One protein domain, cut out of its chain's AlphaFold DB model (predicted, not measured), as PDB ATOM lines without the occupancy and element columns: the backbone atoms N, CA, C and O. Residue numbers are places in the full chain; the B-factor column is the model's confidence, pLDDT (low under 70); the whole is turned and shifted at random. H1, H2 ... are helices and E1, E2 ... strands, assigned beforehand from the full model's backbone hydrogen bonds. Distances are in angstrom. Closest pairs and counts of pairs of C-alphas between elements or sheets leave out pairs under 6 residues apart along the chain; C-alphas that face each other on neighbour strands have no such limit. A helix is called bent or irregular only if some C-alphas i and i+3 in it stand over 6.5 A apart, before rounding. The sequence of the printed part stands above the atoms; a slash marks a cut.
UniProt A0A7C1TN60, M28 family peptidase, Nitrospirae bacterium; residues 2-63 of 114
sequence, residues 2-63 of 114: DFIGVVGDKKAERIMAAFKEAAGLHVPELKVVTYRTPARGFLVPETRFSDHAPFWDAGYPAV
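AT A GLANCE: This is residues 2 to 63 of the 114 residues of the protein "M28 family peptidase" of Nitrospirae bacterium (UniProt A0A7C1TN60). A long helix, H1, packs lengthwise on a ribbon of two parallel strands, E1 and E2, and three short helices, H2, H3 and H4, cluster beyond the end of the ribbon where both strands finish. The printed part has 62 residues, with named elements in the order E1, H1, E2, H2, H3, H4, and its class is mixed, helices and strands. It is compact, with a radius of gyration of the C-alphas of 11.9 A, and elongated, spanning 33 by 21 by 18 A.

HOW THE PARTS SIT: E1, residues 4 to 8, and E2, residues 32 to 36, are parallel neighbours at 20 degrees; N 6 and O 33 are 2.8 A apart, N 35 and O 6 2.9 A, both within hydrogen-bond range. With H1, residues 10 to 26, they form a strand-helix-strand unit, two parallel strands joined through a helix, with a right-handed crossover. The closest C-alphas of H1 and E2 are those of Lys 20 and Val 32, 6.3 A; of H1 and E1, Val 6 and Met 16, 6.5 A. H2, residues 38 to 41, and H4, residues 53 to 57, only just touch, with 3 pairs of C-alphas within 8 A, the closest Arg 40 and Trp 56, 6.2 A. H3, residues 45 to 48, is close to H2 but not clearly touching, C-alphas 41 and 47 being 5.5 A apart; H3 and H4 meet only through their link. In H4 every O i to N i+4 pair is within hydrogen-bond range, in H1 11 of 13; H2 and H3 are too short for such a pair.

IN THESE COORDINATES: E1 begins at C-alpha 4 (184.951, 208.281, 186.534) and measures 13.2 A. H1 is 25.1 A long and irregular, C-alphas 11 and 14 being 7.5 A apart. E2 measures 13.0 A, H2 5.8 A, H3 5.4 A and H4 6.4 A, ending at C-alpha 57 (200.826, 223.266, 176.487).

THE WHOLE: The C-alphas farthest apart, of Glu 29 and Ala 58, are 34.9 A apart. The printed part has no cut, and the links between the named elements are tight. Mean pLDDT of the printed part is 96.7; no printed residue is under 70.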
ATOM      1  N   ASP A   2     184.740 202.437 190.976       85.06
ATOM      2  CA  ASP A   2     183.323 202.827 191.143       85.06
ATOM      3  C   ASP A   2     183.005 204.291 190.773       85.06
ATOM      4  O   ASP A   2     181.956 204.809 191.143       85.06
ATOM      5  N   PHE A   3     183.914 204.972 190.068       95.38
ATOM      6  CA  PHE A   3     183.759 206.367 189.641       95.38
ATOM      7  C   PHE A   3     184.561 206.652 188.369       95.38
ATOM      8  O   PHE A   3     185.558 205.965 188.107       95.38
ATOM      9  N   ILE A   4     184.180 207.705 187.640       97.75
ATOM     10  CA  ILE A   4     184.951 208.281 186.534       97.75
ATOM     11  C   ILE A   4     185.580 209.619 186.950       97.75
ATOM     12  O   ILE A   4     184.940 210.476 187.563       97.75
ATOM     13  N   GLY A   5     186.866 209.781 186.659       97.62
ATOM     14  CA  GLY A   5     187.616 211.008 186.876       97.62
ATOM     15  C   GLY A   5     187.504 211.941 185.675       97.62
ATOM     16  O   GLY A   5     187.624 211.495 184.539       97.62
ATOM     17  N   VAL A   6     187.328 213.236 185.925       98.38
ATOM     18  CA  VAL A   6     187.427 214.294 184.910       98.38
ATOM     19  C   VAL A   6     188.522 215.253 185.347       98.38
ATOM     20  O   VAL A   6     188.365 216.003 186.314       98.38
ATOM     21  N   VAL A   7     189.651 215.205 184.652       98.31
ATOM     22  CA  VAL A   7     190.838 216.001 184.959       98.31
ATOM     23  C   VAL A   7     190.986 217.104 183.923       98.31
ATOM     24  O   VAL A   7     190.951 216.845 182.725       98.31
ATOM     25  N   GLY A   8     191.148 218.341 184.374       97.81
ATOM     26  CA  GLY A   8     191.274 219.514 183.509       97.81
ATOM     27  C   GLY A   8     192.131 220.592 184.158       97.81
ATOM     28  O   GLY A   8     192.293 220.611 185.378       97.81
ATOM     29  N   ASP A   9     192.675 221.508 183.364       96.06
ATOM     30  CA  ASP A   9     193.295 222.727 183.883       96.06
ATOM     31  C   ASP A   9     192.239 223.836 184.095       96.06
ATOM     32  O   ASP A   9     191.035 223.635 183.918       96.06
ATOM     33  N   LYS A  10     192.674 225.047 184.469       95.31
ATOM     34  CA  LYS A  10     191.763 226.193 184.642       95.31
ATOM     35  C   LYS A  10     190.956 226.517 183.377       95.31
ATOM     36  O   LYS A  10     189.810 226.939 183.487       95.31
ATOM     37  N   LYS A  11     191.526 226.355 182.180       96.25
ATOM     38  CA  LYS A  11     190.834 226.679 180.921       96.25
ATOM     39  C   LYS A  11     189.737 225.664 180.602       96.25
ATOM     40  O   LYS A  11     188.755 226.018 179.954       96.25
ATOM     41  N   ALA A  12     189.878 224.431 181.083       97.12
ATOM     42  CA  ALA A  12     188.916 223.355 180.884       97.12
ATOM     43  C   ALA A  12     187.698 223.396 181.830       97.12
ATOM     44  O   ALA A  12     186.806 222.561 181.699       97.12
ATOM     45  N   GLU A  13     187.612 224.362 182.752       95.88
ATOM     46  CA  GLU A  13     186.583 224.414 183.804       95.88
ATOM     47  C   GLU A  13     185.145 224.348 183.263       95.88
ATOM     48  O   GLU A  13     184.319 223.620 183.810       95.88
ATOM     49  N   ARG A  14     184.861 225.012 182.131       96.06
ATOM     50  CA  ARG A  14     183.546 224.926 181.472       96.06
ATOM     51  C   ARG A  14     183.227 223.506 180.989       96.06
ATOM     52  O   ARG A  14     182.093 223.068 181.134       96.06
ATOM     53  N   ILE A  15     184.207 222.794 180.428       97.62
ATOM     54  CA  ILE A  15     184.028 221.417 179.937       97.62
ATOM     55  C   ILE A  15     183.830 220.467 181.125       97.62
ATOM     56  O   ILE A  15     182.937 219.627 181.104       97.62
ATOM     57  N   MET A  16     184.618 220.641 182.191       98.38
ATOM     58  CA  MET A  16     184.495 219.844 183.415       98.38
ATOM     59  C   MET A  16     183.125 220.023 184.083       98.38
ATOM     60  O   MET A  16     182.509 219.041 184.495       98.38
ATOM     61  N   ALA A  17     182.650 221.269 184.181       97.69
ATOM     62  CA  ALA A  17     181.336 221.584 184.734       97.69
ATOM     63  C   ALA A  17     180.213 220.985 183.879       97.69
ATOM     64  O   ALA A  17     179.344 220.314 184.427       97.69
ATOM     65  N   ALA A  18     180.288 221.146 182.552       97.88
ATOM     66  CA  ALA A  18     179.312 220.576 181.627       97.88
ATOM     67  C   ALA A  18     179.231 219.048 181.744       97.88
ATOM     68  O   ALA A  18     178.132 218.505 181.790       97.88
ATOM     69  N   PHE A  19     180.370 218.354 181.864       98.50
ATOM     70  CA  PHE A  19     180.369 216.902 182.051       98.50
ATOM     71  C   PHE A  19     179.712 216.490 183.367       98.50
ATOM     72  O   PHE A  19     178.880 215.585 183.398       98.50
ATOM     73  N   LYS A  20     180.066 217.166 184.467       98.38
ATOM     74  CA  LYS A  20     179.495 216.878 185.787       98.38
ATOM     75  C   LYS A  20     177.984 217.122 185.821       98.38
ATOM     76  O   LYS A  20     177.261 216.327 186.412       98.38
ATOM     77  N   GLU A  21     177.522 218.207 185.209       97.94
ATOM     78  CA  GLU A  21     176.101 218.546 185.113       97.94
ATOM     79  C   GLU A  21     175.339 217.541 184.244       97.94
ATOM     80  O   GLU A  21     174.341 216.983 184.696       97.94
ATOM     81  N   ALA A  22     175.845 217.238 183.044       98.06
ATOM     82  CA  ALA A  22     175.233 216.269 182.139       98.06
ATOM     83  C   ALA A  22     175.123 214.878 182.779       98.06
ATOM     84  O   ALA A  22     174.053 214.272 182.744       98.06
ATOM     85  N   ALA A  23     176.194 214.399 183.420       98.19
ATOM     86  CA  ALA A  23     176.164 213.140 184.158       98.19
ATOM     87  C   ALA A  23     175.149 213.182 185.311       98.19
ATOM     88  O   ALA A  23     174.348 212.269 185.445       98.19
ATOM     89  N   GLY A  24     175.115 214.258 186.105       98.12
ATOM     90  CA  GLY A  24     174.168 214.379 187.216       98.12
ATOM     91  C   GLY A  24     172.695 214.412 186.787       98.12
ATOM     92  O   GLY A  24     171.841 213.920 187.519       98.12
ATOM     93  N   LEU A  25     172.397 214.976 185.613       98.06
ATOM     94  CA  LEU A  25     171.035 215.075 185.081       98.06
ATOM     95  C   LEU A  25     170.573 213.802 184.365       98.06
ATOM     96  O   LEU A  25     169.411 213.425 184.493       98.06
ATOM     97  N   HIS A  26     171.460 213.172 183.595       98.19
ATOM     98  CA  HIS A  26     171.090 212.085 182.683       98.19
ATOM     99  C   HIS A  26     171.555 210.706 183.155       98.19
ATOM    100  O   HIS A  26     170.923 209.712 182.823       98.19
ATOM    101  N   VAL A  27     172.617 210.634 183.962       97.94
ATOM    102  CA  VAL A  27     173.239 209.379 184.410       97.94
ATOM    103  C   VAL A  27     173.571 209.448 185.914       97.94
ATOM    104  O   VAL A  27     174.738 209.352 186.299       97.94
ATOM    105  N   PRO A  28     172.576 209.636 186.806       96.81
ATOM    106  CA  PRO A  28     172.809 209.940 188.226       96.81
ATOM    107  C   PRO A  28     173.558 208.840 189.000       96.81
ATOM    108  O   PRO A  28     174.167 209.120 190.031       96.81
ATOM    109  N   GLU A  29     173.542 207.603 188.495       96.31
ATOM    110  CA  GLU A  29     174.288 206.466 189.052       96.31
ATOM    111  C   GLU A  29     175.809 206.585 188.819       96.31
ATOM    112  O   GLU A  29     176.615 206.026 189.571       96.31
ATOM    113  N   LEU A  30     176.227 207.329 187.786       97.62
ATOM    114  CA  LEU A  30     177.634 207.514 187.448       97.62
ATOM    115  C   LEU A  30     178.282 208.505 188.417       97.62
ATOM    116  O   LEU A  30     178.128 209.723 188.312       97.62
ATOM    117  N   LYS A  31     179.097 207.992 189.339       97.75
ATOM    118  CA  LYS A  31     179.899 208.846 190.223       97.75
ATOM    119  C   LYS A  31     180.979 209.570 189.419       97.75
ATOM    120  O   LYS A  31     181.908 208.946 188.905       97.75
ATOM    121  N   VAL A  32     180.891 210.899 189.363       98.31
ATOM    122  CA  VAL A  32     181.876 211.766 188.701       98.31
ATOM    123  C   VAL A  32     182.741 212.484 189.731       98.31
ATOM    124  O   VAL A  32     182.239 213.229 190.576       98.31
ATOM    125  N   VAL A  33     184.059 212.322 189.619       97.75
ATOM    126  CA  VAL A  33     185.048 213.040 190.434       97.75
ATOM    127  C   VAL A  33     185.826 214.001 189.545       97.75
ATOM    128  O   VAL A  33     186.543 213.592 188.638       97.75
ATOM    129  N   THR A  34     185.710 215.299 189.806       98.06
ATOM    130  CA  THR A  34     186.436 216.327 189.052       98.06
ATOM    131  C   THR A  34     187.716 216.734 189.774       98.06
ATOM    132  O   THR A  34     187.659 217.073 190.957       98.06
ATOM    133  N   TYR A  35     188.842 216.805 189.062       97.44
ATOM    134  CA  TYR A  35     190.096 217.355 189.583       97.44
ATOM    135  C   TYR A  35     190.633 218.455 188.667       97.44
ATOM    136  O   TYR A  35     191.011 218.207 187.521       97.44
ATOM    137  N   ARG A  36     190.666 219.690 189.178       97.38
ATOM    138  CA  ARG A  36     191.251 220.829 188.467       97.38
ATOM    139  C   ARG A  36     192.726 220.938 188.827       97.38
ATOM    140  O   ARG A  36     193.061 221.355 189.937       97.38
ATOM    141  N   THR A  37     193.597 220.588 187.893       96.06
ATOM    142  CA  THR A  37     195.035 220.537 188.140       96.06
ATOM    143  C   THR A  37     195.670 221.939 188.112       96.06
ATOM    144  O   THR A  37     195.372 222.743 187.216       96.06
ATOM    145  N   PRO A  38     196.525 222.299 189.089       94.00
ATOM    146  CA  PRO A  38     197.271 223.551 189.057       94.00
ATOM    147  C   PRO A  38     198.417 223.488 188.041       94.00
ATOM    148  O   PRO A  38     198.885 222.416 187.664       94.00
ATOM    149  N   ALA A  39     198.891 224.660 187.604       94.50
ATOM    150  CA  ALA A  39     200.062 224.798 186.733       94.50
ATOM    151  C   ALA A  39     200.063 223.836 185.522       94.50
ATOM    152  O   ALA A  39     201.093 223.253 185.205       94.50
ATOM    153  N   ARG A  40     198.909 223.637 184.861       93.19
ATOM    154  CA  ARG A  40     198.753 222.728 183.703       93.19
ATOM    155  C   ARG A  40     199.242 221.292 183.971       93.19
ATOM    156  O   ARG A  40     199.771 220.641 183.075       93.19
ATOM    157  N   GLY A  41     199.133 220.814 185.209       95.19
ATOM    158  CA  GLY A  41     199.526 219.455 185.582       95.19
ATOM    159  C   GLY A  41     201.003 219.255 185.896       95.19
ATOM    160  O   GLY A  41     201.389 218.144 186.230       95.19
ATOM    161  N   PHE A  42     201.844 220.295 185.851       95.56
ATOM    162  CA  PHE A  42     203.273 220.137 186.167       95.56
ATOM    163  C   PHE A  42     203.549 219.812 187.645       95.56
ATOM    164  O   PHE A  42     204.603 219.264 187.949       95.56
ATOM    165  N   LEU A  43     202.623 220.125 188.560       95.56
ATOM    166  CA  LEU A  43     202.761 219.781 189.984       95.56
ATOM    167  C   LEU A  43     202.291 218.355 190.317       95.56
ATOM    168  O   LEU A  43     202.665 217.835 191.362       95.56
ATOM    169  N   VAL A  44     201.479 217.744 189.450       94.88
ATOM    170  CA  VAL A  44     200.967 216.370 189.594       94.88
ATOM    171  C   VAL A  44     201.114 215.685 188.230       94.88
ATOM    172  O   VAL A  44     200.159 215.697 187.442       94.88
ATOM    173  N   PRO A  45     202.318 215.186 187.889       94.12
ATOM    174  CA  PRO A  45     202.658 214.728 186.538       94.12
ATOM    175  C   PRO A  45     201.721 213.664 185.965       94.12
ATOM    176  O   PRO A  45     201.527 213.610 184.754       94.12
ATOM    177  N   GLU A  46     201.087 212.862 186.815       95.12
ATOM    178  CA  GLU A  46     200.146 211.809 186.427       95.12
ATOM    179  C   GLU A  46     198.899 212.378 185.750       95.12
ATOM    180  O   GLU A  46     198.300 211.739 184.887       95.12
ATOM    181  N   THR A  47     198.560 213.637 186.047       96.19
ATOM    182  CA  THR A  47     197.524 214.366 185.309       96.19
ATOM    183  C   THR A  47     197.916 214.691 183.877       96.19
ATOM    184  O   THR A  47     197.063 215.177 183.159       96.19
ATOM    185  N   ARG A  48     199.158 214.433 183.450       96.75
ATOM    186  CA  ARG A  48     199.665 214.692 182.093       96.75
ATOM    187  C   ARG A  48     199.989 213.414 181.306       96.75
ATOM    188  O   ARG A  48     200.499 213.516 180.197       96.75
ATOM    189  N   PHE A  49     199.706 212.219 181.833       94.88
ATOM    190  CA  PHE A  49     200.051 210.931 181.196       94.88
ATOM    191  C   PHE A  49     199.097 210.505 180.059       94.88
ATOM    192  O   PHE A  49     198.867 209.319 179.845       94.88
ATOM    193  N   SER A  50     198.515 211.457 179.326       96.25
ATOM    194  CA  SER A  50     197.590 211.180 178.220       96.25
ATOM    195  C   SER A  50     197.620 212.315 177.183       96.25
ATOM    196  O   SER A  50     198.205 213.375 177.417       96.25
ATOM    197  N   ASP A  51     196.967 212.112 176.040       96.88
ATOM    198  CA  ASP A  51     197.071 212.944 174.828       96.88
ATOM    199  C   ASP A  51     196.524 214.371 174.966       96.88
ATOM    200  O   ASP A  51     196.714 215.214 174.091       96.88
ATOM    201  N   HIS A  52     195.856 214.679 176.073       97.31
ATOM    202  CA  HIS A  52     195.375 216.023 176.370       97.31
ATOM    203  C   HIS A  52     196.504 216.979 176.814       97.31
ATOM    204  O   HIS A  52     196.342 218.196 176.719       97.31
ATOM    205  N   ALA A  53     197.654 216.480 177.287       97.69
ATOM    206  CA  ALA A  53     198.722 217.336 177.817       97.69
ATOM    207  C   ALA A  53     199.301 218.327 176.777       97.69
ATOM    208  O   ALA A  53     199.411 219.515 177.103       97.69
ATOM    209  N   PRO A  54     199.575 217.932 175.513       97.81
ATOM    210  CA  PRO A  54     199.968 218.878 174.463       97.81
ATOM    211  C   PRO A  54     198.937 219.989 174.195       97.81
ATOM    212  O   PRO A  54     199.316 221.110 173.851       97.81
ATOM    213  N   PHE A  55     197.638 219.729 174.395       98.00
ATOM    214  CA  PHE A  55     196.598 220.757 174.258       98.00
ATOM    215  C   PHE A  55     196.728 221.818 175.352       98.00
ATOM    216  O   PHE A  55     196.656 223.012 175.052       98.00
ATOM    217  N   TRP A  56     196.993 221.413 176.598       97.38
ATOM    218  CA  TRP A  56     197.281 222.358 177.681       97.38
ATOM    219  C   TRP A  56     198.547 223.181 177.413       97.38
ATOM    220  O   TRP A  56     198.587 224.379 177.720       97.38
ATOM    221  N   ASP A  57     199.575 222.576 176.817       96.56
ATOM    222  CA  ASP A  57     200.826 223.266 176.487       96.56
ATOM    223  C   ASP A  57     200.610 224.346 175.417       96.56
ATOM    224  O   ASP A  57     201.091 225.471 175.581       96.56
ATOM    225  N   ALA A  58     199.788 224.050 174.406       97.25
ATOM    226  CA  ALA A  58     199.331 225.001 173.390       97.25
ATOM    227  C   ALA A  58     198.224 225.960 173.884       97.25
ATOM    228  O   ALA A  58     197.829 226.892 173.184       97.25
ATOM    229  N   GLY A  59     197.734 225.775 175.112       95.69
ATOM    230  CA  GLY A  59     196.766 226.660 175.749       95.69
ATOM    231  C   GLY A  59     195.310 226.441 175.337       95.69
ATOM    232  O   GLY A  59     194.493 227.327 175.614       95.69
ATOM    233  N   TYR A  60     194.983 225.300 174.733       97.19
ATOM    234  CA  TYR A  60     193.613 224.883 174.438       97.19
ATOM    235  C   TYR A  60     192.942 224.253 175.669       97.19
ATOM    236  O   TYR A  60     193.599 223.545 176.437       97.19
ATOM    237  N   PRO A  61     191.630 224.480 175.872       96.38
ATOM    238  CA  PRO A  61     190.877 223.781 176.904       96.38
ATOM    239  C   PRO A  61     190.712 222.305 176.518       96.38
ATOM    240  O   PRO A  61     190.144 221.994 175.474       96.38
ATOM    241  N   ALA A  62     191.191 221.400 177.370       97.38
ATOM    242  CA  ALA A  62     191.066 219.956 177.187       97.38
ATOM    243  C   ALA A  62     190.851 219.259 178.534       97.38
ATOM    244  O   ALA A  62     191.348 219.727 179.562       97.38
ATOM    245  N   VAL A  63     190.126 218.141 178.521       98.00
ATOM    246  CA  VAL A  63     189.910 217.285 179.693       98.00
ATOM    247  C   VAL A  63     190.389 215.867 179.414       98.00
ATOM    248  O   VAL A  63     190.285 215.382 178.290       98.00
TER     249      VAL A  63